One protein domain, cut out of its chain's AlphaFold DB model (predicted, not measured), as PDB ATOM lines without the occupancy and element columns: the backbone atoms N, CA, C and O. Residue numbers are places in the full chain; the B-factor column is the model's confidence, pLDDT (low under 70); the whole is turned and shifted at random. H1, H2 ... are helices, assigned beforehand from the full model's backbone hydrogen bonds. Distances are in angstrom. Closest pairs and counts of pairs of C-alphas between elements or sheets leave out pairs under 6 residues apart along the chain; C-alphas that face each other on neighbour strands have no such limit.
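Overview. This is residues 15 to 74 and 143 to 281 of the 697 residues of an uncharacterized protein of Candidatus Bathyarchaeota archaeon (UniProt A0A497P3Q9). An elongated, up-and-down bundle of helices is built along the long helix H4, with H3 packed on one side of H4 and H7, followed by H8, on the other. The kinked helix H6 lies near the middle, packed on H4, H7 and H8, while H1 packs on H6 and H5 sits on H1, farthest from the middle. The printed part has 199 residues with eight named helices, H1 to H8 in chain order, and no named strand; the class is all helix. It is compact, with a radius of gyration of the C-alphas of 16.8 A, and spans 55 by 33 by 30 A.

Along the chain. H4, residues 143 to 175, is the longest helix at 46.8 A, from C-alpha 143 at (61.357, -18.494, -15.349) to C-alpha 175 at (22.484, 7.016, -9.709). Before it come H1, residues 15 to 30, starting at C-alpha 15 (29.595, 16.522, -12.981); H2, residues 34 to 42; and H3, residues 51 to 70, 28.6 A. After it come H5, residues 185 to 195; H6, residues 207 to 222; H7, residues 226 to 247, 31.0 A; and H8, residues 254 to 279, 36.4 A, ending at C-alpha 279 (25.567, -2.494, -29.693).

Arrangement. H4 and H6 are the hub, touching four helices each. H3 touches H4 at a shallow tilt of 28 degrees, opposite ways, closest at the C-alphas of Ile 58 and Ala 157, 4.4 A. H7 touches H4 at 30 degrees, a shallow tilt, with C-alphas 155 and 234 closest at 5.1 A. H6, with a kink of 34 degrees near residue 214, touches residues 158 to 166 of H4 alone, closest at C-alphas 162 and 216, 5.1 A. H7 and H8 form a hairpin, with C-alphas 242 and 258 closest at 4.9 A; H4 and H8 are apart. H1 touches H6 with residues 25 to 30 alone, closest at C-alphas 29 and 214, 4.7 A. H5 touches H1, closest at C-alphas 194 and 30, 5.4 A. H2 touches H3, closest at C-alphas 39 and 55, 6.2 A. Every O i to N i+4 pair is within hydrogen-bond range in H1, H3, H4, H5, H7 and H8; in H2 it is 4 of 5 and in H6 10 of 12.

Size, cuts and confidence. The two C-alphas farthest apart, Gly 177 and Val 252, are 55.1 A apart. Residues 75 to 142 are not printed, and C-alphas 74 and 143 are 11.7 A apart across the cut. The link from H5 to H6 is long. The mean pLDDT of the printed part is 83.9; 34 residues are under 70, among them residues 15 to 20, 182 to 190 and 196 to 204.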
ATOM      1  N   SER A  15      28.915  16.161 -11.734       52.56
ATOM      2  CA  SER A  15      29.595  16.522 -12.981       52.56
ATOM      3  C   SER A  15      31.082  16.131 -12.978       52.56
ATOM      4  O   SER A  15      31.563  15.573 -13.965       52.56
ATOM      5  N   GLU A  16      31.781  16.323 -11.858       57.72
ATOM      6  CA  GLU A  16      33.192  15.951 -11.673       57.72
ATOM      7  C   GLU A  16      33.378  14.426 -11.680       57.72
ATOM      8  O   GLU A  16      34.327  13.897 -12.262       57.72
ATOM      9  N   LEU A  17      32.423  13.694 -11.096       60.25
ATOM     10  CA  LEU A  17      32.421  12.229 -11.090       60.25
ATOM     11  C   LEU A  17      32.233  11.638 -12.499       60.25
ATOM     12  O   LEU A  17      32.915  10.679 -12.870       60.25
ATOM     13  N   LEU A  18      31.348  12.230 -13.309       63.28
ATOM     14  CA  LEU A  18      31.160  11.838 -14.711       63.28
ATOM     15  C   LEU A  18      32.398  12.137 -15.563       63.28
ATOM     16  O   LEU A  18      32.758  11.332 -16.425       63.28
ATOM     17  N   GLU A  19      33.067  13.265 -15.320       66.38
ATOM     18  CA  GLU A  19      34.311  13.621 -16.007       66.38
ATOM     19  C   GLU A  19      35.454  12.661 -15.643       66.38
ATOM     20  O   GLU A  19      36.189  12.212 -16.530       66.38
ATOM     21  N   SER A  20      35.551  12.265 -14.370       69.94
ATOM     22  CA  SER A  20      36.528  11.277 -13.899       69.94
ATOM     23  C   SER A  20      36.341   9.918 -14.585       69.94
ATOM     24  O   SER A  20      37.290   9.386 -15.167       69.94
ATOM     25  N   ILE A  21      35.107   9.392 -14.643       76.12
ATOM     26  CA  ILE A  21      34.819   8.149 -15.382       76.12
ATOM     27  C   ILE A  21      35.138   8.311 -16.867       76.12
ATOM     28  O   ILE A  21      35.769   7.438 -17.469       76.12
ATOM     29  N   ALA A  22      34.724   9.423 -17.477       71.62
ATOM     30  CA  ALA A  22      34.932   9.654 -18.899       71.62
ATOM     31  C   ALA A  22      36.420   9.635 -19.270       71.62
ATOM     32  O   ALA A  22      36.815   8.988 -20.245       71.62
ATOM     33  N   LYS A  23      37.262  10.281 -18.460       78.75
ATOM     34  CA  LYS A  23      38.715  10.276 -18.633       78.75
ATOM     35  C   LYS A  23      39.291   8.858 -18.576       78.75
ATOM     36  O   LYS A  23      40.110   8.499 -19.420       78.75
ATOM     37  N   ARG A  24      38.827   8.029 -17.641       82.12
ATOM     38  CA  ARG A  24      39.348   6.666 -17.438       82.12
ATOM     39  C   ARG A  24      38.913   5.684 -18.515       82.12
ATOM     40  O   ARG A  24      39.729   4.892 -18.978       82.12
ATOM     41  N   LEU A  25      37.679   5.794 -19.002       82.06
ATOM     42  CA  LEU A  25      37.210   5.022 -20.159       82.06
ATOM     43  C   LEU A  25      38.027   5.350 -21.427       82.06
ATOM     44  O   LEU A  25      38.329   4.457 -22.226       82.06
ATOM     45  N   VAL A  26      38.427   6.615 -21.603       78.50
ATOM     46  CA  VAL A  26      39.311   7.048 -22.696       78.50
ATOM     47  C   VAL A  26      40.730   6.507 -22.524       78.50
ATOM     48  O   VAL A  26      41.286   5.979 -23.485       78.50
ATOM     49  N   GLU A  27      41.313   6.612 -21.330       78.88
ATOM     50  CA  GLU A  27      42.662   6.102 -21.043       78.88
ATOM     51  C   GLU A  27      42.751   4.583 -21.247       78.88
ATOM     52  O   GLU A  27      43.653   4.125 -21.951       78.88
ATOM     53  N   GLY A  28      41.762   3.824 -20.758       78.88
ATOM     54  CA  GLY A  28      41.662   2.380 -20.998       78.88
ATOM     55  C   GLY A  28      41.503   2.036 -22.483       78.88
ATOM     56  O   GLY A  28      42.171   1.142 -22.991       78.88
ATOM     57  N   SER A  29      40.715   2.811 -23.238       79.25
ATOM     58  CA  SER A  29      40.586   2.619 -24.698       79.25
ATOM     59  C   SER A  29      41.858   2.978 -25.476       79.25
ATOM     60  O   SER A  29      42.129   2.416 -26.539       79.25
ATOM     61  N   ALA A  30      42.647   3.923 -24.966       70.06
ATOM     62  CA  ALA A  30      43.944   4.298 -25.521       70.06
ATOM     63  C   ALA A  30      45.064   3.307 -25.151       70.06
ATOM     64  O   ALA A  30      46.166   3.408 -25.697       70.06
ATOM     65  N   GLY A  31      44.783   2.365 -24.246       68.56
ATOM     66  CA  GLY A  31      45.734   1.392 -23.728       68.56
ATOM     67  C   GLY A  31      46.745   1.974 -22.738       68.56
ATOM     68  O   GLY A  31      47.827   1.419 -22.617       68.56
ATOM     69  N   ARG A  32      46.442   3.117 -22.103       68.75
ATOM     70  CA  ARG A  32      47.389   3.856 -21.252       68.75
ATOM     71  C   ARG A  32      47.385   3.364 -19.808       68.75
ATOM     72  O   ARG A  32      46.332   3.354 -19.179       68.75
ATOM     73  N   GLY A  33      48.568   3.071 -19.272       66.69
ATOM     74  CA  GLY A  33      48.773   2.695 -17.870       66.69
ATOM     75  C   GLY A  33      48.228   1.309 -17.510       66.69
ATOM     76  O   GLY A  33      48.050   1.017 -16.329       66.69
ATOM     77  N   GLY A  34      47.934   0.477 -18.517       79.62
ATOM     78  CA  GLY A  34      47.458  -0.890 -18.327       79.62
ATOM     79  C   GLY A  34      46.184  -0.990 -17.484       79.62
ATOM     80  O   GLY A  34      45.368  -0.070 -17.387       79.62
ATOM     81  N   ILE A  35      46.029  -2.134 -16.827       85.25
ATOM     82  CA  ILE A  35      44.935  -2.375 -15.884       85.25
ATOM     83  C   ILE A  35      45.111  -1.619 -14.555       85.25
ATOM     84  O   ILE A  35      44.145  -1.406 -13.821       85.25
ATOM     85  N   GLU A  36      46.330  -1.166 -14.252       80.81
ATOM     86  CA  GLU A  36      46.640  -0.401 -13.044       80.81
ATOM     87  C   GLU A  36      45.957   0.965 -13.051       80.81
ATOM     88  O   GLU A  36      45.437   1.394 -12.023       80.81
ATOM     89  N   ALA A  37      45.873   1.620 -14.214       79.44
ATOM     90  CA  ALA A  37      45.125   2.864 -14.371       79.44
ATOM     91  C   ALA A  37      43.631   2.688 -14.049       79.44
ATOM     92  O   ALA A  37      43.013   3.579 -13.459       79.44
ATOM     93  N   ILE A  38      43.059   1.525 -14.390       83.00
ATOM     94  CA  ILE A  38      41.691   1.163 -13.996       83.00
ATOM     95  C   ILE A  38      41.647   0.958 -12.480       83.00
ATOM     96  O   ILE A  38      40.810   1.565 -11.822       83.00
ATOM     97  N   CYS A  39      42.572   0.191 -11.900       83.88
ATOM     98  CA  CYS A  39      42.615  -0.052 -10.455       83.88
ATOM     99  C   CYS A  39      42.723   1.245  -9.629       83.88
ATOM    100  O   CYS A  39      41.954   1.430  -8.691       83.88
ATOM    101  N   GLN A  40      43.596   2.180 -10.018       82.94
ATOM    102  CA  GLN A  40      43.749   3.487  -9.361       82.94
ATOM    103  C   GLN A  40      42.468   4.322  -9.402       82.94
ATOM    104  O   GLN A  40      42.189   5.089  -8.484       82.94
ATOM    105  N   PHE A  41      41.695   4.208 -10.480       83.62
ATOM    106  CA  PHE A  41      40.384   4.836 -10.563       83.62
ATOM    107  C   PHE A  41      39.379   4.155  -9.629       83.62
ATOM    108  O   PHE A  41      38.667   4.835  -8.897       83.62
ATOM    109  N   LEU A  42      39.353   2.822  -9.609       85.06
ATOM    110  CA  LEU A  42      38.476   2.069  -8.718       85.06
ATOM    111  C   LEU A  42      38.792   2.353  -7.239       85.06
ATOM    112  O   LEU A  42      37.879   2.377  -6.416       85.06
ATOM    113  N   ASP A  43      40.051   2.612  -6.875       81.50
ATOM    114  CA  ASP A  43      40.458   2.986  -5.511       81.50
ATOM    115  C   ASP A  43      39.744   4.250  -4.997       81.50
ATOM    116  O   ASP A  43      39.514   4.379  -3.797       81.50
ATOM    117  N   GLN A  44      39.296   5.126  -5.900       81.19
ATOM    118  CA  GLN A  44      38.550   6.346  -5.571       81.19
ATOM    119  C   GLN A  44      37.062   6.091  -5.261       81.19
ATOM    120  O   GLN A  44      36.343   7.030  -4.929       81.19
ATOM    121  N   ILE A  45      36.581   4.847  -5.385       81.62
ATOM    122  CA  ILE A  45      35.170   4.473  -5.220       81.62
ATOM    123  C   ILE A  45      35.034   3.464  -4.075       81.62
ATOM    124  O   ILE A  45      35.353   2.286  -4.221       81.62
ATOM    125  N   ASP A  46      34.538   3.903  -2.924       81.12
ATOM    126  CA  ASP A  46      34.407   3.095  -1.703       81.12
ATOM    127  C   ASP A  46      32.968   2.651  -1.386       81.12
ATOM    128  O   ASP A  46      32.766   1.687  -0.651       81.12
ATOM    129  N   TRP A  47      31.970   3.298  -1.985       80.44
ATOM    130  CA  TRP A  47      30.549   3.096  -1.685       80.44
ATOM    131  C   TRP A  47      29.873   1.948  -2.458       80.44
ATOM    132  O   TRP A  47      28.725   1.607  -2.167       80.44
ATOM    133  N   ILE A  48      30.546   1.329  -3.436       85.56
ATOM    134  CA  ILE A  48      30.003   0.193  -4.202       85.56
ATOM    135  C   ILE A  48      30.337  -1.127  -3.496       85.56
ATOM    136  O   ILE A  48      31.506  -1.480  -3.320       85.56
ATOM    137  N   LYS A  49      29.296  -1.885  -3.136       82.75
ATOM    138  CA  LYS A  49      29.422  -3.222  -2.538       82.75
ATOM    139  C   LYS A  49      30.189  -4.171  -3.475       82.75
ATOM    140  O   LYS A  49      30.044  -4.090  -4.689       82.75
ATOM    141  N   ASP A  50      31.015  -5.046  -2.903       84.50
ATOM    142  CA  ASP A  50      31.822  -6.070  -3.596       84.50
ATOM    143  C   ASP A  50      32.982  -5.533  -4.468       84.50
ATOM    144  O   ASP A  50      33.873  -6.287  -4.861       84.50
ATOM    145  N   LEU A  51      33.074  -4.211  -4.674       89.12
ATOM    146  CA  LEU A  51      34.176  -3.588  -5.414       89.12
ATOM    147  C   LEU A  51      35.524  -3.689  -4.677       89.12
ATOM    148  O   LEU A  51      36.573  -3.808  -5.305       89.12
ATOM    149  N   SER A  52      35.523  -3.660  -3.342       86.62
ATOM    150  CA  SER A  52      36.742  -3.754  -2.518       86.62
ATOM    151  C   SER A  52      37.523  -5.053  -2.736       86.62
ATOM    152  O   SER A  52      38.746  -5.007  -2.863       86.62
ATOM    153  N   GLN A  53      36.833  -6.192  -2.834       88.31
ATOM    154  CA  GLN A  53      37.466  -7.493  -3.066       88.31
ATOM    155  C   GLN A  53      38.084  -7.575  -4.466       88.31
ATOM    156  O   GLN A  53      39.217  -8.033  -4.610       88.31
ATOM    157  N   LEU A  54      37.377  -7.067  -5.482       91.62
ATOM    158  CA  LEU A  54      37.877  -7.027  -6.856       91.62
ATOM    159  C   LEU A  54      39.105  -6.116  -6.982       91.62
ATOM    160  O   LEU A  54      40.099  -6.526  -7.572       91.62
ATOM    161  N   ARG A  55      39.093  -4.925  -6.364       89.94
ATOM    162  CA  ARG A  55      40.257  -4.015  -6.330       89.94
ATOM    163  C   ARG A  55      41.485  -4.672  -5.718       89.94
ATOM    164  O   ARG A  55      42.568  -4.625  -6.299       89.94
ATOM    165  N   LEU A  56      41.306  -5.320  -4.567       89.25
ATOM    166  CA  LEU A  56      42.387  -6.025  -3.887       89.25
ATOM    167  C   LEU A  56      42.937  -7.167  -4.752       89.25
ATOM    168  O   LEU A  56      44.153  -7.334  -4.834       89.25
ATOM    169  N   SER A  57      42.061  -7.917  -5.427       91.62
ATOM    170  CA  SER A  57      42.463  -8.985  -6.347       91.62
ATOM    171  C   SER A  57      43.265  -8.449  -7.536       91.62
ATOM    172  O   SER A  57      44.362  -8.946  -7.796       91.62
ATOM    173  N   ILE A  58      42.777  -7.396  -8.209       92.06
ATOM    174  CA  ILE A  58      43.476  -6.741  -9.327       92.06
ATOM    175  C   ILE A  58      44.871  -6.305  -8.873       92.06
ATOM    176  O   ILE A  58      45.857  -6.733  -9.462       92.06
ATOM    177  N   LYS A  59      44.957  -5.537  -7.780       90.81
ATOM    178  CA  LYS A  59      46.219  -5.006  -7.251       90.81
ATOM    179  C   LYS A  59      47.211  -6.104  -6.870       90.81
ATOM    180  O   LYS A  59      48.377  -6.031  -7.238       90.81
ATOM    181  N   ASN A  60      46.771  -7.131  -6.145       90.50
ATOM    182  CA  ASN A  60      47.661  -8.218  -5.726       90.50
ATOM    183  C   ASN A  60      48.188  -9.011  -6.928       90.50
ATOM    184  O   ASN A  60      49.357  -9.397  -6.951       90.50
ATOM    185  N   ASN A  61      47.338  -9.251  -7.926       92.88
ATOM    186  CA  ASN A  61      47.713 -10.009  -9.112       92.88
ATOM    187  C   ASN A  61      48.628  -9.210 -10.053       92.88
ATOM    188  O   ASN A  61      49.572  -9.792 -10.587       92.88
ATOM    189  N   THR A  62      48.415  -7.898 -10.218       90.44
ATOM    190  CA  THR A  62      49.309  -7.044 -11.023       90.44
ATOM    191  C   THR A  62      50.658  -6.844 -10.347       90.44
ATOM    192  O   THR A  62      51.685  -7.032 -10.987       90.44
ATOM    193  N   VAL A  63      50.684  -6.584  -9.034       90.31
ATOM    194  CA  VAL A  63      51.938  -6.464  -8.269       90.31
ATOM    195  C   VAL A  63      52.740  -7.765  -8.321       90.31
ATOM    196  O   VAL A  63      53.960  -7.734  -8.490       90.31
ATOM    197  N   PHE A  64      52.072  -8.920  -8.221       91.38
ATOM    198  CA  PHE A  64      52.734 -10.211  -8.398       91.38
ATOM    199  C   PHE A  64      53.329 -10.354  -9.806       91.38
ATOM    200  O   PHE A  64      54.462 -10.811  -9.944       91.38
ATOM    201  N   PHE A  65      52.583  -9.962 -10.842       92.19
ATOM    202  CA  PHE A  65      53.036 -10.035 -12.231       92.19
ATOM    203  C   PHE A  65      54.256  -9.139 -12.496       92.19
ATOM    204  O   PHE A  65      55.250  -9.621 -13.035       92.19
ATOM    205  N   GLU A  66      54.241  -7.888 -12.036       89.44
ATOM    206  CA  GLU A  66      55.379  -6.962 -12.144       89.44
ATOM    207  C   GLU A  66      56.609  -7.482 -11.385       89.44
ATOM    208  O   GLU A  66      57.735  -7.493 -11.896       89.44
ATOM    209  N   SER A  67      56.397  -8.011 -10.175       89.56
ATOM    210  CA  SER A  67      57.463  -8.665  -9.415       89.56
ATOM    211  C   SER A  67      58.034  -9.868 -10.164       89.56
ATOM    212  O   SER A  67      59.250 -10.058 -10.142       89.56
ATOM    213  N   ALA A  68      57.197 -10.678 -10.814       90.94
ATOM    214  CA  ALA A  68      57.639 -11.815 -11.612       90.94
ATOM    215  C   ALA A  68      58.447 -11.368 -12.842       90.94
ATOM    216  O   ALA A  68      59.547 -11.876 -13.061       90.94
ATOM    217  N   LEU A  69      57.970 -10.359 -13.578       89.38
ATOM    218  CA  LEU A  69      58.675  -9.777 -14.724       89.38
ATOM    219  C   LEU A  69      60.071  -9.268 -14.347       89.38
ATOM    220  O   LEU A  69      61.037  -9.518 -15.072       89.38
ATOM    221  N   SER A  70      60.213  -8.625 -13.182       88.50
ATOM    222  CA  SER A  70      61.510  -8.143 -12.683       88.50
ATOM    223  C   SER A  70      62.551  -9.258 -12.488       88.50
ATOM    224  O   SER A  70      63.753  -8.996 -12.525       88.50
ATOM    225  N   LYS A  71      62.112 -10.512 -12.308       89.25
ATOM    226  CA  LYS A  71      62.986 -11.687 -12.164       89.25
ATOM    227  C   LYS A  71      63.401 -12.297 -13.502       89.25
ATOM    228  O   LYS A  71      64.317 -13.114 -13.529       89.25
ATOM    229  N   CYS A  72      62.784 -11.867 -14.600       87.69
ATOM    230  CA  CYS A  72      63.038 -12.356 -15.952       87.69
ATOM    231  C   CYS A  72      63.852 -11.369 -16.813       87.69
ATOM    232  O   CYS A  72      63.950 -11.550 -18.025       87.69
ATOM    233  N   THR A  73      64.464 -10.334 -16.222       87.44
ATOM    234  CA  THR A  73      65.342  -9.409 -16.961       87.44
ATOM    235  C   THR A  73      66.652 -10.076 -17.393       87.44
ATOM    236  O   THR A  73      67.105 -11.057 -16.795       87.44
ATOM    237  N   LYS A  74      67.314  -9.518 -18.416       83.38
ATOM    238  CA  LYS A  74      68.568 -10.064 -18.969       83.38
ATOM    239  C   LYS A  74      69.656 -10.247 -17.907       83.38
ATOM    240  O   LYS A  74      70.422 -11.204 -17.974       83.38
ATOM    241  N   GLU A 143      62.069 -19.671 -14.862       93.81
ATOM    242  CA  GLU A 143      61.357 -18.494 -15.349       93.81
ATOM    243  C   GLU A 143      60.095 -18.845 -16.132       93.81
ATOM    244  O   GLU A 143      59.084 -18.164 -15.981       93.81
ATOM    245  N   THR A 144      60.103 -19.930 -16.909       92.38
ATOM    246  CA  THR A 144      58.886 -20.406 -17.593       92.38
ATOM    247  C   THR A 144      57.829 -20.858 -16.583       92.38
ATOM    248  O   THR A 144      56.651 -20.551 -16.771       92.38
ATOM    249  N   MET A 145      58.222 -21.490 -15.466       93.44
ATOM    250  CA  MET A 145      57.300 -21.803 -14.362       93.44
ATOM    251  C   MET A 145      56.731 -20.532 -13.719       93.44
ATOM    252  O   MET A 145      55.518 -20.422 -13.544       93.44
ATOM    253  N   LEU A 146      57.600 -19.569 -13.388       93.81
ATOM    254  CA  LEU A 146      57.202 -18.304 -12.770       93.81
ATOM    255  C   LEU A 146      56.223 -17.532 -13.660       93.81
ATOM    256  O   LEU A 146      55.147 -17.146 -13.203       93.81
ATOM    257  N   MET A 147      56.572 -17.346 -14.934       94.44
ATOM    258  CA  MET A 147      55.764 -16.573 -15.872       94.44
ATOM    259  C   MET A 147      54.452 -17.269 -16.219       94.44
ATOM    260  O   MET A 147      53.447 -16.591 -16.406       94.44
ATOM    261  N   THR A 148      54.407 -18.605 -16.226       93.19
ATOM    262  CA  THR A 148      53.146 -19.338 -16.427       93.19
ATOM    263  C   THR A 148      52.115 -18.966 -15.363       93.19
ATOM    264  O   THR A 148      50.993 -18.595 -15.702       93.19
ATOM    265  N   VAL A 149      52.520 -18.966 -14.091       92.88
ATOM    266  CA  VAL A 149      51.650 -18.590 -12.965       92.88
ATOM    267  C   VAL A 149      51.374 -17.084 -12.946       92.88
ATOM    268  O   VAL A 149      50.258 -16.654 -12.650       92.88
ATOM    269  N   ALA A 150      52.371 -16.262 -13.285       93.69
ATOM    270  CA  ALA A 150      52.221 -14.810 -13.322       93.69
ATOM    271  C   ALA A 150      51.174 -14.369 -14.359       93.69
ATOM    272  O   ALA A 150      50.309 -13.553 -14.043       93.69
ATOM    273  N   TYR A 151      51.188 -14.945 -15.564       94.62
ATOM    274  CA  TYR A 151      50.200 -14.630 -16.597       94.62
ATOM    275  C   TYR A 151      48.794 -15.153 -16.273       94.62
ATOM    276  O   TYR A 151      47.813 -14.530 -16.669       94.62
ATOM    277  N   GLU A 152      48.656 -16.248 -15.520       92.88
ATOM    278  CA  GLU A 152      47.344 -16.687 -15.017       92.88
ATOM    279  C   GLU A 152      46.751 -15.691 -14.014       92.88
ATOM    280  O   GLU A 152      45.558 -15.381 -14.069       92.88
ATOM    281  N   LYS A 153      47.595 -15.130 -13.140       92.88
ATOM    282  CA  LYS A 153      47.204 -14.044 -12.235       92.88
ATOM    283  C   LYS A 153      46.866 -12.769 -12.998       92.88
ATOM    284  O   LYS A 153      45.846 -12.152 -12.703       92.88
ATOM    285  N   LEU A 154      47.652 -12.407 -14.013       93.69
ATOM    286  CA  LEU A 154      47.337 -11.268 -14.875       93.69
ATOM    287  C   LEU A 154      45.986 -11.464 -15.578       93.69
ATOM    288  O   LEU A 154      45.153 -10.562 -15.563       93.69
ATOM    289  N   ALA A 155      45.717 -12.655 -16.117       94.81
ATOM    290  CA  ALA A 155      44.429 -12.974 -16.727       94.81
ATOM    291  C   ALA A 155      43.271 -12.798 -15.735       94.81
ATOM    292  O   ALA A 155      42.245 -12.215 -16.085       94.81
ATOM    293  N   GLN A 156      43.450 -13.237 -14.484       95.12
ATOM    294  CA  GLN A 156      42.470 -13.002 -13.425       95.12
ATOM    295  C   GLN A 156      42.273 -11.506 -13.146       95.12
ATOM    296  O   GLN A 156      41.135 -11.072 -13.000       95.12
ATOM    297  N   ALA A 157      43.342 -10.705 -13.138       94.75
ATOM    298  CA  ALA A 157      43.236  -9.259 -12.974       94.75
ATOM    299  C   ALA A 157      42.378  -8.622 -14.082       94.75
ATOM    300  O   ALA A 157      41.493  -7.830 -13.769       94.75
ATOM    301  N   TYR A 158      42.568  -9.005 -15.355       95.62
ATOM    302  CA  TYR A 158      41.739  -8.542 -16.486       95.62
ATOM    303  C   TYR A 158      40.259  -8.892 -16.317       95.62
ATOM    304  O   TYR A 158      39.393  -8.039 -16.527       95.62
ATOM    305  N   VAL A 159      39.963 -10.116 -15.882       96.50
ATOM    306  CA  VAL A 159      38.594 -10.559 -15.585       96.50
ATOM    307  C   VAL A 159      37.988  -9.754 -14.431       96.50
ATOM    308  O   VAL A 159      36.849  -9.295 -14.524       96.50
ATOM    309  N   ASP A 160      38.743  -9.541 -13.357       95.06
ATOM    310  CA  ASP A 160      38.270  -8.802 -12.190       95.06
ATOM    311  C   ASP A 160      38.073  -7.315 -12.507       95.06
ATOM    312  O   ASP A 160      37.101  -6.723 -12.044       95.06
ATOM    313  N   ALA A 161      38.912  -6.716 -13.360       94.50
ATOM    314  CA  ALA A 161      38.707  -5.351 -13.837       94.50
ATOM    315  C   ALA A 161      37.472  -5.231 -14.732       94.50
ATOM    316  O   ALA A 161      36.753  -4.238 -14.629       94.50
ATOM    317  N   TYR A 162      37.184  -6.240 -15.563       95.94
ATOM    318  CA  TYR A 162      35.938  -6.291 -16.327       95.94
ATOM    319  C   TYR A 162      34.726  -6.267 -15.391       95.94
ATOM    320  O   TYR A 162      33.848  -5.419 -15.550       95.94
ATOM    321  N   LYS A 163      34.714  -7.146 -14.381       95.81
ATOM    322  CA  LYS A 163      33.643  -7.238 -13.374       95.81
ATOM    323  C   LYS A 163      33.509  -5.938 -12.576       95.81
ATOM    324  O   LYS A 163      32.408  -5.411 -12.424       95.81
ATOM    325  N   ALA A 164      34.628  -5.387 -12.112       93.88
ATOM    326  CA  ALA A 164      34.664  -4.164 -11.318       93.88
ATOM    327  C   ALA A 164      34.167  -2.945 -12.103       93.88
ATOM    328  O   ALA A 164      33.358  -2.171 -11.592       93.88
ATOM    329  N   LEU A 165      34.607  -2.787 -13.356       92.44
ATOM    330  CA  LEU A 165      34.146  -1.702 -14.213       92.44
ATOM    331  C   LEU A 165      32.647  -1.836 -14.512       92.44
ATOM    332  O   LEU A 165      31.937  -0.836 -14.448       92.44
ATOM    333  N   GLY A 166      32.151  -3.052 -14.756       92.62
ATOM    334  CA  GLY A 166      30.719  -3.319 -14.917       92.62
ATOM    335  C   GLY A 166      29.897  -2.855 -13.713       92.62
ATOM    336  O   GLY A 166      28.958  -2.075 -13.877       92.62
ATOM    337  N   LEU A 167      30.318  -3.225 -12.496       92.44
ATOM    338  CA  LEU A 167      29.675  -2.776 -11.254       92.44
ATOM    339  C   LEU A 167      29.656  -1.250 -11.130       92.44
ATOM    340  O   LEU A 167      28.631  -0.679 -10.747       92.44
ATOM    341  N   VAL A 168      30.759  -0.576 -11.466       90.12
ATOM    342  CA  VAL A 168      30.818   0.893 -11.469       90.12
ATOM    343  C   VAL A 168      29.801   1.462 -12.452       90.12
ATOM    344  O   VAL A 168      28.939   2.242 -12.056       90.12
ATOM    345  N   LEU A 169      29.837   1.048 -13.719       89.31
ATOM    346  CA  LEU A 169      28.945   1.586 -14.748       89.31
ATOM    347  C   LEU A 169      27.464   1.349 -14.415       89.31
ATOM    348  O   LEU A 169      26.640   2.239 -14.629       89.31
ATOM    349  N   GLU A 170      27.112   0.193 -13.853       89.62
ATOM    350  CA  GLU A 170      25.747  -0.106 -13.416       89.62
ATOM    351  C   GLU A 170      25.279   0.781 -12.262       89.62
ATOM    352  O   GLU A 170      24.171   1.317 -12.306       89.62
ATOM    353  N   ASN A 171      26.106   0.958 -11.230       87.38
ATOM    354  CA  ASN A 171      25.759   1.802 -10.089       87.38
ATOM    355  C   ASN A 171      25.661   3.278 -10.491       87.38
ATOM    356  O   ASN A 171      24.745   3.974 -10.054       87.38
ATOM    357  N   PHE A 172      26.533   3.739 -11.386       79.81
ATOM    358  CA  PHE A 172      26.447   5.083 -11.949       79.81
ATOM    359  C   PHE A 172      25.200   5.264 -12.819       79.81
ATOM    360  O   PHE A 172      24.507   6.268 -12.686       79.81
ATOM    361  N   ALA A 173      24.846   4.285 -13.655       76.75
ATOM    362  CA  ALA A 173      23.598   4.329 -14.415       76.75
ATOM    363  C   ALA A 173      22.379   4.461 -13.489       76.75
ATOM    364  O   ALA A 173      21.538   5.329 -13.708       76.75
ATOM    365  N   LYS A 174      22.329   3.673 -12.404       80.88
ATOM    366  CA  LYS A 174      21.271   3.762 -11.385       80.88
ATOM    367  C   LYS A 174      21.223   5.137 -10.716       80.88
ATOM    368  O   LYS A 174      20.137   5.690 -10.569       80.88
ATOM    369  N   LEU A 175      22.379   5.703 -10.357       73.88
ATOM    370  CA  LEU A 175      22.484   7.016  -9.709       73.88
ATOM    371  C   LEU A 175      21.905   8.144 -10.576       73.88
ATOM    372  O   LEU A 175      21.253   9.043 -10.055       73.88
ATOM    373  N   PHE A 176      22.082   8.066 -11.897       65.88
ATOM    374  CA  PHE A 176      21.556   9.045 -12.856       65.88
ATOM    375  C   PHE A 176      20.180   8.680 -13.442       65.88
ATOM    376  O   PHE A 176      19.691   9.375 -14.336       65.88
ATOM    377  N   GLY A 177      19.540   7.607 -12.961       66.88
ATOM    378  CA  GLY A 177      18.241   7.150 -13.462       66.88
ATOM    379  C   GLY A 177      18.280   6.655 -14.912       66.88
ATOM    380  O   GLY A 177      17.315   6.824 -15.654       66.88
ATOM    381  N   TRP A 178      19.405   6.091 -15.353       66.94
ATOM    382  CA  TRP A 178      19.578   5.539 -16.694       66.94
ATOM    383  C   TRP A 178      19.414   4.021 -16.699       66.94
ATOM    384  O   TRP A 178      19.995   3.323 -15.872       66.94
ATOM    385  N   ASP A 179      18.742   3.489 -17.726       69.12
ATOM    386  CA  ASP A 179      18.640   2.033 -17.934       69.12
ATOM    387  C   ASP A 179      20.009   1.373 -18.133       69.12
ATOM    388  O   ASP A 179      20.182   0.182 -17.879       69.12
ATOM    389  N   ARG A 180      20.977   2.144 -18.649       76.38
ATOM    390  CA  ARG A 180      22.368   1.747 -18.884       76.38
ATOM    391  C   ARG A 180      23.292   2.948 -18.829       76.38
ATOM    392  O   ARG A 180      22.863   4.055 -19.143       76.38
ATOM    393  N   TYR A 181      24.565   2.719 -18.520       75.38
ATOM    394  CA  TYR A 181      25.564   3.775 -18.618       75.38
ATOM    395  C   TYR A 181      25.722   4.193 -20.081       75.38
ATOM    396  O   TYR A 181      25.946   3.351 -20.953       75.38
ATOM    397  N   ARG A 182      25.547   5.484 -20.372       63.75
ATOM    398  CA  ARG A 182      25.601   6.016 -21.736       63.75
ATOM    399  C   ARG A 182      26.839   6.885 -21.876       63.75
ATOM    400  O   ARG A 182      26.962   7.906 -21.208       63.75
ATOM    401  N   VAL A 183      27.731   6.505 -22.786       67.38
ATOM    402  CA  VAL A 183      28.782   7.407 -23.266       67.38
ATOM    403  C   VAL A 183      28.233   8.254 -24.399       67.38
ATOM    404  O   VAL A 183      27.423   7.812 -25.216       67.38
ATOM    405  N   ASN A 184      28.665   9.503 -24.443       58.75
ATOM    406  CA  ASN A 184      28.198  10.412 -25.464       58.75
ATOM    407  C   ASN A 184      28.852  10.101 -26.830       58.75
ATOM    408  O   ASN A 184      29.958   9.563 -26.889       58.75
ATOM    409  N   GLN A 185      28.188  10.436 -27.944       56.28
ATOM    410  CA  GLN A 185      28.624  10.017 -29.290       56.28
ATOM    411  C   GLN A 185      30.041  10.496 -29.649       56.28
ATOM    412  O   GLN A 185      30.760   9.838 -30.393       56.28
ATOM    413  N   ARG A 186      30.466  11.631 -29.095       50.69
ATOM    414  CA  ARG A 186      31.780  12.227 -29.341       50.69
ATOM    415  C   ARG A 186      32.888  11.515 -28.562       50.69
ATOM    416  O   ARG A 186      33.971  11.307 -29.094       50.69
ATOM    417  N   MET A 187      32.613  11.124 -27.323       64.88
ATOM    418  CA  MET A 187      33.494  10.284 -26.520       64.88
ATOM    419  C   MET A 187      33.619   8.896 -27.146       64.88
ATOM    420  O   MET A 187      34.731   8.405 -27.296       64.88
ATOM    421  N   LEU A 188      32.508   8.326 -27.616       68.19
ATOM    422  CA  LEU A 188      32.514   7.069 -28.356       68.19
ATOM    423  C   LEU A 188      33.359   7.175 -29.637       68.19
ATOM    424  O   LEU A 188      34.248   6.364 -29.852       68.19
ATOM    425  N   GLN A 189      33.175   8.224 -30.447       63.81
ATOM    426  CA  GLN A 189      34.015   8.485 -31.628       63.81
ATOM    427  C   GLN A 189      35.500   8.656 -31.278       63.81
ATOM    428  O   GLN A 189      36.367   8.215 -32.032       63.81
ATOM    429  N   TYR A 190      35.800   9.290 -30.145       66.06
ATOM    430  CA  TYR A 190      37.164   9.488 -29.668       66.06
ATOM    431  C   TYR A 190      37.814   8.168 -29.230       66.06
ATOM    432  O   TYR A 190      38.922   7.856 -29.662       66.06
ATOM    433  N   MET A 191      37.100   7.343 -28.462       74.38
ATOM    434  CA  MET A 191      37.521   5.981 -28.112       74.38
ATOM    435  C   MET A 191      37.699   5.118 -29.370       74.38
ATOM    436  O   MET A 191      38.689   4.397 -29.498       74.38
ATOM    437  N   ASN A 192      36.812   5.271 -30.355       70.31
ATOM    438  CA  ASN A 192      36.888   4.564 -31.631       70.31
ATOM    439  C   ASN A 192      38.095   4.991 -32.466       70.31
ATOM    440  O   ASN A 192      38.647   4.177 -33.201       70.31
ATOM    441  N   ALA A 193      38.559   6.235 -32.346       64.81
ATOM    442  CA  ALA A 193      39.780   6.672 -33.014       64.81
ATOM    443  C   ALA A 193      41.033   5.977 -32.453       64.81
ATOM    444  O   ALA A 193      41.919   5.626 -33.233       64.81
ATOM    445  N   TYR A 194      41.095   5.719 -31.141       69.19
ATOM    446  CA  TYR A 194      42.164   4.912 -30.535       69.19
ATOM    447  C   TYR A 194      42.074   3.437 -30.923       69.19
ATOM    448  O   TYR A 194      43.087   2.816 -31.248       69.19
ATOM    449  N   PHE A 195      40.860   2.890 -30.926       72.56
ATOM    450  CA  PHE A 195      40.598   1.510 -31.319       72.56
ATOM    451  C   PHE A 195      40.968   1.239 -32.788       72.56
ATOM    452  O   PHE A 195      41.675   0.285 -33.084       72.56
ATOM    453  N   LEU A 196      40.573   2.123 -33.710       67.69
ATOM    454  CA  LEU A 196      40.872   2.010 -35.144       67.69
ATOM    455  C   LEU A 196      42.314   2.411 -35.511       67.69
ATOM    456  O   LEU A 196      42.614   2.570 -36.691       67.69
ATOM    457  N   GLY A 197      43.185   2.658 -34.526       60.72
ATOM    458  CA  GLY A 197      44.579   3.049 -34.758       60.72
ATOM    459  C   GLY A 197      44.761   4.427 -35.408       60.72
ATOM    460  O   GLY A 197      45.849   4.743 -35.876       60.72
ATOM    461  N   ARG A 198      43.720   5.271 -35.431       50.34
ATOM    462  CA  ARG A 198      43.772   6.643 -35.978       50.34
ATOM    463  C   ARG A 198      44.467   7.625 -35.034       50.34
ATOM    464  O   ARG A 198      44.846   8.716 -35.451       50.34
ATOM    465  N   MET A 199      44.601   7.258 -33.761       51.62
ATOM    466  CA  MET A 199      45.360   7.989 -32.748       51.62
ATOM    467  C   MET A 199      46.361   7.052 -32.073       51.62
ATOM    468  O   MET A 199      46.055   5.887 -31.813       51.62
ATOM    469  N   ALA A 200      47.549   7.573 -31.768       57.09
ATOM    470  CA  ALA A 200      48.596   6.811 -31.099       57.09
ATOM    471  C   ALA A 200      48.215   6.506 -29.637       57.09
ATOM    472  O   ALA A 200      47.954   7.418 -28.845       57.09
ATOM    473  N   GLY A 201      48.179   5.215 -29.304       58.75
ATOM    474  CA  GLY A 201      48.075   4.694 -27.937       58.75
ATOM    475  C   GLY A 201      49.448   4.353 -27.353       58.75
ATOM    476  O   GLY A 201      50.474   4.654 -27.964       58.75
ATOM    477  N   GLU A 202      49.476   3.722 -26.180       60.44
ATOM    478  CA  GLU A 202      50.729   3.257 -25.576       60.44
ATOM    479  C   GLU A 202      51.381   2.155 -26.439       60.44
ATOM    480  O   GLU A 202      50.710   1.222 -26.874       60.44
ATOM    481  N   GLN A 203      52.682   2.295 -26.732       57.75
ATOM    482  CA  GLN A 203      53.452   1.400 -27.616       57.75
ATOM    483  C   GLN A 203      54.194   0.277 -26.863       57.75
ATOM    484  O   GLN A 203      54.982  -0.440 -27.470       57.75
ATOM    485  N   LYS A 204      53.998   0.152 -25.543       66.06
ATOM    486  CA  LYS A 204      54.790  -0.747 -24.684       66.06
ATOM    487  C   LYS A 204      54.164  -2.120 -24.419       66.06
ATOM    488  O   LYS A 204      54.861  -2.982 -23.901       66.06
ATOM    489  N   ILE A 205      52.890  -2.313 -24.752       76.31
ATOM    490  CA  ILE A 205      52.168  -3.580 -24.562       76.31
ATOM    491  C   ILE A 205      51.923  -4.267 -25.908       76.31
ATOM    492  O   ILE A 205      51.912  -3.600 -26.949       76.31
ATOM    493  N   SER A 206      51.722  -5.589 -25.896       80.88
ATOM    494  CA  SER A 206      51.426  -6.331 -27.125       80.88
ATOM    495  C   SER A 206      50.066  -5.932 -27.707       80.88
ATOM    496  O   SER A 206      49.219  -5.325 -27.037       80.88
ATOM    497  N   ARG A 207      49.838  -6.278 -28.978       83.69
ATOM    498  CA  ARG A 207      48.563  -6.010 -29.650       83.69
ATOM    499  C   ARG A 207      47.401  -6.667 -28.902       83.69
ATOM    500  O   ARG A 207      46.389  -6.015 -28.677       83.69
ATOM    501  N   GLU A 208      47.563  -7.918 -28.498       87.62
ATOM    502  CA  GLU A 208      46.524  -8.737 -27.871       87.62
ATOM    503  C   GLU A 208      46.208  -8.243 -26.459       87.62
ATOM    504  O   GLU A 208      45.044  -8.196 -26.059       87.62
ATOM    505  N   GLU A 209      47.225  -7.797 -25.715       88.00
ATOM    506  CA  GLU A 209      47.021  -7.165 -24.413       88.00
ATOM    507  C   GLU A 209      46.253  -5.846 -24.554       88.00
ATOM    508  O   GLU A 209      45.289  -5.588 -23.827       88.00
ATOM    509  N   LYS A 210      46.624  -5.029 -25.545       86.44
ATOM    510  CA  LYS A 210      45.910  -3.792 -25.862       86.44
ATOM    511  C   LYS A 210      44.458  -4.065 -26.249       86.44
ATOM    512  O   LYS A 210      43.567  -3.353 -25.791       86.44
ATOM    513  N   GLU A 211      44.210  -5.077 -27.075       89.00
ATOM    514  CA  GLU A 211      42.866  -5.498 -27.477       89.00
ATOM    515  C   GLU A 211      42.047  -5.982 -26.267       89.00
ATOM    516  O   GLU A 211      40.888  -5.590 -26.129       89.00
ATOM    517  N   CYS A 212      42.652  -6.716 -25.327       92.25
ATOM    518  CA  CYS A 212      42.013  -7.094 -24.060       92.25
ATOM    519  C   CYS A 212      41.645  -5.872 -23.208       92.25
ATOM    520  O   CYS A 212      40.521  -5.774 -22.717       92.25
ATOM    521  N   LEU A 213      42.556  -4.909 -23.060       89.94
ATOM    522  CA  LEU A 213      42.316  -3.690 -22.285       89.94
ATOM    523  C   LEU A 213      41.217  -2.816 -22.911       89.94
ATOM    524  O   LEU A 213      40.327  -2.316 -22.218       89.94
ATOM    525  N   GLN A 214      41.219  -2.693 -24.239       89.06
ATOM    526  CA  GLN A 214      40.149  -2.033 -24.983       89.06
ATOM    527  C   GLN A 214      38.814  -2.765 -24.820       89.06
ATOM    528  O   GLN A 214      37.770  -2.120 -24.683       89.06
ATOM    529  N   PHE A 215      38.836  -4.099 -24.798       92.88
ATOM    530  CA  PHE A 215      37.647  -4.918 -24.597       92.88
ATOM    531  C   PHE A 215      37.071  -4.784 -23.185       92.88
ATOM    532  O   PHE A 215      35.850  -4.723 -23.049       92.88
ATOM    533  N   VAL A 216      37.907  -4.639 -22.146       93.75
ATOM    534  CA  VAL A 216      37.439  -4.355 -20.776       93.75
ATOM    535  C   VAL A 216      36.505  -3.151 -20.756       93.75
ATOM    536  O   VAL A 216      35.449  -3.196 -20.131       93.75
ATOM    537  N   VAL A 217      36.839  -2.099 -21.500       91.06
ATOM    538  CA  VAL A 217      36.012  -0.895 -21.584       91.06
ATOM    539  C   VAL A 217      34.824  -1.079 -22.533       91.06
ATOM    540  O   VAL A 217      33.673  -0.859 -22.153       91.06
ATOM    541  N   ARG A 218      35.083  -1.465 -23.788       89.94
ATOM    542  CA  ARG A 218      34.058  -1.482 -24.847       89.94
ATOM    543  C   ARG A 218      33.051  -2.616 -24.663       89.94
ATOM    544  O   ARG A 218      31.864  -2.403 -24.884       89.94
ATOM    545  N   GLY A 219      33.503  -3.778 -24.197       92.31
ATOM    546  CA  GLY A 219      32.647  -4.912 -23.858       92.31
ATOM    547  C   GLY A 219      31.677  -4.580 -22.727       92.31
ATOM    548  O   GLY A 219      30.503  -4.925 -22.820       92.31
ATOM    549  N   ASN A 220      32.127  -3.848 -21.702       92.56
ATOM    550  CA  ASN A 220      31.257  -3.376 -20.620       92.56
ATOM    551  C   ASN A 220      30.207  -2.368 -21.117       92.56
ATOM    552  O   ASN A 220      29.028  -2.475 -20.779       92.56
ATOM    553  N   LEU A 221      30.595  -1.417 -21.976       88.88
ATOM    554  CA  LEU A 221      29.649  -0.468 -22.581       88.88
ATOM    555  C   LEU A 221      28.610  -1.153 -23.485       88.88
ATOM    556  O   LEU A 221      27.468  -0.698 -23.563       88.88
ATOM    557  N   ALA A 222      28.998  -2.247 -24.142       88.69
ATOM    558  CA  ALA A 222      28.119  -3.078 -24.959       88.69
ATOM    559  C   ALA A 222      27.306  -4.112 -24.154       88.69
ATOM    560  O   ALA A 222      26.407  -4.722 -24.724       88.69
ATOM    561  N   ARG A 223      27.573  -4.280 -22.847       89.56
ATOM    562  CA  ARG A 223      26.964  -5.299 -21.966       89.56
ATOM    563  C   ARG A 223      27.182  -6.740 -22.429       89.56
ATOM    564  O   ARG A 223      26.266  -7.559 -22.376       89.56
ATOM    565  N   ILE A 224      28.396  -7.051 -22.871       94.69
ATOM    566  CA  ILE A 224      28.767  -8.445 -23.126       94.69
ATOM    567  C   ILE A 224      28.682  -9.236 -21.802       94.69
ATOM    568  O   ILE A 224      29.130  -8.731 -20.772       94.69
ATOM    569  N   PRO A 225      28.106 -10.452 -21.785       94.94
ATOM    570  CA  PRO A 225      28.058 -11.272 -20.578       94.94
ATOM    571  C   PRO A 225      29.451 -11.560 -20.011       94.94
ATOM    572  O   PRO A 225      30.414 -11.766 -20.758       94.94
ATOM    573  N   VAL A 226      29.553 -11.610 -18.682       94.75
ATOM    574  CA  VAL A 226      30.824 -11.815 -17.969       94.75
ATOM    575  C   VAL A 226      31.466 -13.147 -18.354       94.75
ATOM    576  O   VAL A 226      32.684 -13.219 -18.477       94.75
ATOM    577  N   GLU A 227      30.666 -14.182 -18.604       95.06
ATOM    578  CA  GLU A 227      31.133 -15.512 -18.998       95.06
ATOM    579  C   GLU A 227      31.844 -15.488 -20.358       95.06
ATOM    580  O   GLU A 227      32.868 -16.147 -20.543       95.06
ATOM    581  N   GLU A 228      31.327 -14.711 -21.312       95.12
ATOM    582  CA  GLU A 228      31.923 -14.550 -22.642       95.12
ATOM    583  C   GLU A 228      33.155 -13.638 -22.592       95.12
ATOM    584  O   GLU A 228      34.185 -13.946 -23.197       95.12
ATOM    585  N   ALA A 229      33.084 -12.555 -21.812       95.38
ATOM    586  CA  ALA A 229      34.215 -11.664 -21.587       95.38
ATOM    587  C   ALA A 229      35.385 -12.387 -20.901       95.38
ATOM    588  O   ALA A 229      36.537 -12.217 -21.300       95.38
ATOM    589  N   GLU A 230      35.107 -13.239 -19.912       97.12
ATOM    590  CA  GLU A 230      36.121 -14.013 -19.199       97.12
ATOM    591  C   GLU A 230      36.857 -14.985 -20.128       97.12
ATOM    592  O   GLU A 230      38.090 -15.034 -20.105       97.12
ATOM    593  N   LYS A 231      36.130 -15.704 -20.997       95.81
ATOM    594  CA  LYS A 231      36.743 -16.578 -22.012       95.81
ATOM    595  C   LYS A 231      37.711 -15.799 -22.900       95.81
ATOM    596  O   LYS A 231      38.845 -16.236 -23.084       95.81
ATOM    597  N   LEU A 232      37.282 -14.644 -23.414       96.50
ATOM    598  CA  LEU A 232      38.097 -13.818 -24.302       96.50
ATOM    599  C   LEU A 232      39.346 -13.268 -23.604       96.50
ATOM    600  O   LEU A 232      40.445 -13.397 -24.138       96.50
ATOM    601  N   LEU A 233      39.196 -12.678 -22.417       96.44
ATOM    602  CA  LEU A 233      40.305 -12.055 -21.689       96.44
ATOM    603  C   LEU A 233      41.358 -13.089 -21.275       96.44
ATOM    604  O   LEU A 233      42.554 -12.862 -21.448       96.44
ATOM    605  N   ARG A 234      40.933 -14.266 -20.796       96.25
ATOM    606  CA  ARG A 234      41.864 -15.361 -20.477       96.25
ATOM    607  C   ARG A 234      42.594 -15.875 -21.709       96.25
ATOM    608  O   ARG A 234      43.775 -16.221 -21.624       96.25
ATOM    609  N   LEU A 235      41.904 -15.934 -22.842       94.81
ATOM    610  CA  LEU A 235      42.475 -16.381 -24.101       94.81
ATOM    611  C   LEU A 235      43.507 -15.380 -24.630       94.81
ATOM    612  O   LEU A 235      44.625 -15.788 -24.927       94.81
ATOM    613  N   GLY A 236      43.188 -14.084 -24.636       93.81
ATOM    614  CA  GLY A 236      44.114 -13.032 -25.056       93.81
ATOM    615  C   GLY A 236      45.364 -12.973 -24.182       93.81
ATOM    616  O   GLY A 236      46.474 -13.020 -24.702       93.81
ATOM    617  N   ILE A 237      45.228 -13.019 -22.852       95.62
ATOM    618  CA  ILE A 237      46.400 -13.083 -21.961       95.62
ATOM    619  C   ILE A 237      47.178 -14.398 -22.122       95.62
ATOM    620  O   ILE A 237      48.398 -14.412 -21.971       95.62
ATOM    621  N   SER A 238      46.526 -15.501 -22.507       94.31
ATOM    622  CA  SER A 238      47.241 -16.732 -22.869       94.31
ATOM    623  C   SER A 238      48.079 -16.563 -24.138       94.31
ATOM    624  O   SER A 238      49.178 -17.109 -24.194       94.31
ATOM    625  N   VAL A 239      47.610 -15.792 -25.127       93.94
ATOM    626  CA  VAL A 239      48.416 -15.439 -26.305       93.94
ATOM    627  C   VAL A 239      49.666 -14.674 -25.879       93.94
ATOM    628  O   VAL A 239      50.772 -15.086 -26.220       93.94
ATOM    629  N   VAL A 240      49.506 -13.640 -25.045       92.88
ATOM    630  CA  VAL A 240      50.633 -12.856 -24.508       92.88
ATOM    631  C   VAL A 240      51.608 -13.744 -23.733       92.88
ATOM    632  O   VAL A 240      52.816 -13.651 -23.932       92.88
ATOM    633  N   LYS A 241      51.090 -14.660 -22.904       94.62
ATOM    634  CA  LYS A 241      51.890 -15.639 -22.159       94.62
ATOM    635  C   LYS A 241      52.773 -16.463 -23.087       94.62
ATOM    636  O   LYS A 241      53.986 -16.485 -22.908       94.62
ATOM    637  N   TYR A 242      52.185 -17.159 -24.058       94.25
ATOM    638  CA  TYR A 242      52.957 -18.043 -24.934       94.25
ATOM    639  C   TYR A 242      53.891 -17.265 -25.864       94.25
ATOM    640  O   TYR A 242      55.000 -17.734 -26.110       94.25
ATOM    641  N   GLY A 243      53.491 -16.065 -26.297       91.38
ATOM    642  CA  GLY A 243      54.358 -15.135 -27.020       91.38
ATOM    643  C   GLY A 243      55.586 -14.756 -26.192       91.38
ATOM    644  O   GLY A 243      56.705 -14.908 -26.662       91.38
ATOM    645  N   TYR A 244      55.408 -14.390 -24.919       92.31
ATOM    646  CA  TYR A 244      56.520 -14.075 -24.018       92.31
ATOM    647  C   TYR A 244      57.438 -15.280 -23.768       92.31
ATOM    648  O   TYR A 244      58.662 -15.162 -23.849       92.31
ATOM    649  N   LEU A 245      56.869 -16.459 -23.484       93.19
ATOM    650  CA  LEU A 245      57.658 -17.679 -23.273       93.19
ATOM    651  C   LEU A 245      58.505 -18.024 -24.509       93.19
ATOM    652  O   LEU A 245      59.645 -18.457 -24.360       93.19
ATOM    653  N   TYR A 246      57.966 -17.808 -25.709       92.31
ATOM    654  CA  TYR A 246      58.660 -18.057 -26.968       92.31
ATOM    655  C   TYR A 246      59.684 -16.963 -27.313       92.31
ATOM    656  O   TYR A 246      60.862 -17.263 -27.478       92.31
ATOM    657  N   GLU A 247      59.264 -15.701 -27.407       87.50
ATOM    658  CA  GLU A 247      60.081 -14.600 -27.934       87.50
ATOM    659  C   GLU A 247      61.086 -14.051 -26.916       87.50
ATOM    660  O   GLU A 247      62.175 -13.624 -27.294       87.50
ATOM    661  N   VAL A 248      60.736 -14.055 -25.624       88.56
ATOM    662  CA  VAL A 248      61.571 -13.464 -24.566       88.56
ATOM    663  C   VAL A 248      62.394 -14.525 -23.846       88.56
ATOM    664  O   VAL A 248      63.585 -14.316 -23.616       88.56
ATOM    665  N   LEU A 249      61.780 -15.658 -23.491       89.50
ATOM    666  CA  LEU A 249      62.471 -16.733 -22.768       89.50
ATOM    667  C   LEU A 249      63.044 -17.828 -23.677       89.50
ATOM    668  O   LEU A 249      63.826 -18.642 -23.191       89.50
ATOM    669  N   GLY A 250      62.689 -17.859 -24.966       87.94
ATOM    670  CA  GLY A 250      63.205 -18.850 -25.915       87.94
ATOM    671  C   GLY A 250      62.750 -20.286 -25.639       87.94
ATOM    672  O   GLY A 250      63.414 -21.218 -26.079       87.94
ATOM    673  N   ALA A 251      61.651 -20.483 -24.903       90.38
ATOM    674  CA  ALA A 251      61.224 -21.800 -24.443       90.38
ATOM    675  C   ALA A 251      60.742 -22.678 -25.606       90.38
ATOM    676  O   ALA A 251      59.745 -22.376 -26.277       90.38
ATOM    677  N   VAL A 252      61.423 -23.806 -25.824       88.81
ATOM    678  CA  VAL A 252      61.065 -24.758 -26.885       88.81
ATOM    679  C   VAL A 252      59.645 -25.297 -26.654       88.81
ATOM    680  O   VAL A 252      59.270 -25.632 -25.533       88.81
ATOM    681  N   GLY A 253      58.830 -25.360 -27.714       87.12
ATOM    682  CA  GLY A 253      57.437 -25.840 -27.667       87.12
ATOM    683  C   GLY A 253      56.374 -24.774 -27.350       87.12
ATOM    684  O   GLY A 253      55.183 -25.003 -27.576       87.12
ATOM    685  N   ALA A 254      56.769 -23.572 -26.909       90.25
ATOM    686  CA  ALA A 254      55.826 -22.477 -26.654       90.25
ATOM    687  C   ALA A 254      55.174 -21.934 -27.943       90.25
ATOM    688  O   ALA A 254      54.004 -21.558 -27.924       90.25
ATOM    689  N   TYR A 255      55.891 -21.957 -29.075       90.31
ATOM    690  CA  TYR A 255      55.413 -21.416 -30.356       90.31
ATOM    691  C   TYR A 255      54.138 -22.096 -30.877       90.31
ATOM    692  O   TYR A 255      53.215 -21.422 -31.329       90.31
ATOM    693  N   THR A 256      54.043 -23.425 -30.778       89.75
ATOM    694  CA  THR A 256      52.851 -24.164 -31.226       89.75
ATOM    695  C   THR A 256      51.616 -23.771 -30.415       89.75
ATOM    696  O   THR A 256      50.545 -23.545 -30.975       89.75
ATOM    697  N   ASN A 257      51.781 -23.616 -29.099       91.12
ATOM    698  CA  ASN A 257      50.721 -23.144 -28.211       91.12
ATOM    699  C   ASN A 257      50.351 -21.680 -28.505       91.12
ATOM    700  O   ASN A 257      49.171 -21.338 -28.503       91.12
ATOM    701  N   TYR A 258      51.338 -20.831 -28.809       91.12
ATOM    702  CA  TYR A 258      51.118 -19.447 -29.228       91.12
ATOM    703  C   TYR A 258      50.251 -19.373 -30.490       91.12
ATOM    704  O   TYR A 258      49.187 -18.762 -30.451       91.12
ATOM    705  N   GLN A 259      50.632 -20.062 -31.572       90.44
ATOM    706  CA  GLN A 259      49.878 -20.050 -32.832       90.44
ATOM    707  C   GLN A 259      48.430 -20.521 -32.662       90.44
ATOM    708  O   GLN A 259      47.510 -19.886 -33.176       90.44
ATOM    709  N   GLN A 260      48.221 -21.612 -31.917       91.62
ATOM    710  CA  GLN A 260      46.878 -22.120 -31.652       91.62
ATOM    711  C   GLN A 260      46.038 -21.089 -30.888       91.62
ATOM    712  O   GLN A 260      44.894 -20.827 -31.252       91.62
ATOM    713  N   LYS A 261      46.609 -20.469 -29.849       92.00
ATOM    714  CA  LYS A 261      45.889 -19.482 -29.039       92.00
ATOM    715  C   LYS A 261      45.609 -18.190 -29.794       92.00
ATOM    716  O   LYS A 261      44.552 -17.617 -29.560       92.00
ATOM    717  N   VAL A 262      46.494 -17.760 -30.699       89.38
ATOM    718  CA  VAL A 262      46.248 -16.615 -31.595       89.38
ATOM    719  C   VAL A 262      45.021 -16.888 -32.461       89.38
ATOM    720  O   VAL A 262      44.110 -16.068 -32.487       89.38
ATOM    721  N   ALA A 263      44.949 -18.060 -33.101       87.75
ATOM    722  CA  ALA A 263      43.814 -18.422 -33.947       87.75
ATOM    723  C   ALA A 263      42.492 -18.483 -33.158       87.75
ATOM    724  O   ALA A 263      41.487 -17.912 -33.588       87.75
ATOM    725  N   ASP A 264      42.506 -19.125 -31.982       92.06
ATOM    726  CA  ASP A 264      41.348 -19.176 -31.082       92.06
ATOM    727  C   ASP A 264      40.919 -17.752 -30.658       92.06
ATOM    728  O   ASP A 264      39.725 -17.432 -30.622       92.06
ATOM    729  N   PHE A 265      41.890 -16.893 -30.316       92.12
ATOM    730  CA  PHE A 265      41.659 -15.525 -29.853       92.12
ATOM    731  C   PHE A 265      41.076 -14.647 -30.954       92.12
ATOM    732  O   PHE A 265      40.035 -14.036 -30.731       92.12
ATOM    733  N   ASP A 266      41.684 -14.622 -32.139       86.25
ATOM    734  CA  ASP A 266      41.238 -13.805 -33.269       86.25
ATOM    735  C   ASP A 266      39.799 -14.147 -33.676       86.25
ATOM    736  O   ASP A 266      38.994 -13.246 -33.944       86.25
ATOM    737  N   ALA A 267      39.444 -15.438 -33.672       89.06
ATOM    738  CA  ALA A 267      38.093 -15.897 -33.977       89.06
ATOM    739  C   ALA A 267      37.069 -15.389 -32.945       89.06
ATOM    740  O   ALA A 267      36.042 -14.806 -33.314       89.06
ATOM    741  N   LEU A 268      37.352 -15.569 -31.649       91.50
ATOM    742  CA  LEU A 268      36.455 -15.140 -30.574       91.50
ATOM    743  C   LEU A 268      36.374 -13.610 -30.468       91.50
ATOM    744  O   LEU A 268      35.280 -13.056 -30.333       91.50
ATOM    745  N   TYR A 269      37.513 -12.928 -30.571       90.56
ATOM    746  CA  TYR A 269      37.617 -11.475 -30.528       90.56
ATOM    747  C   TYR A 269      36.843 -10.835 -31.674       90.56
ATOM    748  O   TYR A 269      36.069  -9.912 -31.441       90.56
ATOM    749  N   SER A 270      36.982 -11.346 -32.900       85.69
ATOM    750  CA  SER A 270      36.273 -10.811 -34.069       85.69
ATOM    751  C   SER A 270      34.757 -10.909 -33.917       85.69
ATOM    752  O   SER A 270      34.057  -9.933 -34.199       85.69
ATOM    753  N   ARG A 271      34.252 -12.048 -33.418       93.12
ATOM    754  CA  ARG A 271      32.822 -12.248 -33.144       93.12
ATOM    755  C   ARG A 271      32.314 -11.274 -32.081       93.12
ATOM    756  O   ARG A 271      31.408 -10.493 -32.358       93.12
ATOM    757  N   LEU A 272      32.929 -11.265 -30.897       92.12
ATOM    758  CA  LEU A 272      32.485 -10.408 -29.792       92.12
ATOM    759  C   LEU A 272      32.653  -8.920 -30.118       92.12
ATOM    760  O   LEU A 272      31.820  -8.098 -29.753       92.12
ATOM    761  N   ASN A 273      33.700  -8.544 -30.849       86.00
ATOM    762  CA  ASN A 273      33.886  -7.167 -31.284       86.00
ATOM    763  C   ASN A 273      32.848  -6.746 -32.341       86.00
ATOM    764  O   ASN A 273      32.489  -5.574 -32.379       86.00
ATOM    765  N   ALA A 274      32.329  -7.657 -33.173       83.75
ATOM    766  CA  ALA A 274      31.199  -7.349 -34.053       83.75
ATOM    767  C   ALA A 274      29.928  -7.033 -33.243       83.75
ATOM    768  O   ALA A 274      29.305  -6.001 -33.488       83.75
ATOM    769  N   GLU A 275      29.625  -7.839 -32.219       89.31
ATOM    770  CA  GLU A 275      28.516  -7.595 -31.281       89.31
ATOM    771  C   GLU A 275      28.680  -6.245 -30.556       89.31
ATOM    772  O   GLU A 275      27.749  -5.443 -30.478       89.31
ATOM    773  N   VAL A 276      29.900  -5.929 -30.101       87.31
ATOM    774  CA  VAL A 276      30.236  -4.626 -29.501       87.31
ATOM    775  C   VAL A 276      30.000  -3.480 -30.488       87.31
ATOM    776  O   VAL A 276      29.397  -2.470 -30.128       87.31
ATOM    777  N   ARG A 277      30.455  -3.611 -31.739       79.44
ATOM    778  CA  ARG A 277      30.273  -2.583 -32.778       79.44
ATOM    779  C   ARG A 277      28.800  -2.343 -33.092       79.44
ATOM    780  O   ARG A 277      28.400  -1.196 -33.288       79.44
ATOM    781  N   GLU A 278      27.996  -3.398 -33.131       80.00
ATOM    782  CA  GLU A 278      26.551  -3.300 -33.327       80.00
ATOM    783  C   GLU A 278      25.875  -2.594 -32.144       80.00
ATOM    784  O   GLU A 278      25.188  -1.588 -32.332       80.00
ATOM    785  N   ALA A 279      26.152  -3.042 -30.916       80.12
ATOM    786  CA  ALA A 279      25.567  -2.494 -29.693       80.12
ATOM    787  C   ALA A 279      25.927  -1.016 -29.449       80.12
ATOM    788  O   ALA A 279      25.115  -0.250 -28.913       80.12
ATOM    789  N   LEU A 280      27.133  -0.605 -29.852       75.38
ATOM    790  CA  LEU A 280      27.607   0.780 -29.778       75.38
ATOM    791  C   LEU A 280      27.169   1.635 -30.983       75.38
ATOM    792  O   LEU A 280      27.445   2.834 -31.013       75.38
ATOM    793  N   GLY A 281      26.454   1.065 -31.959       63.03
ATOM    794  CA  GLY A 281      25.946   1.794 -33.121       63.03
ATOM    795  C   GLY A 281      27.026   2.169 -34.143       63.03
ATOM    796  O   GLY A 281      26.813   3.073 -34.945       63.03
TER     797      GLY A 281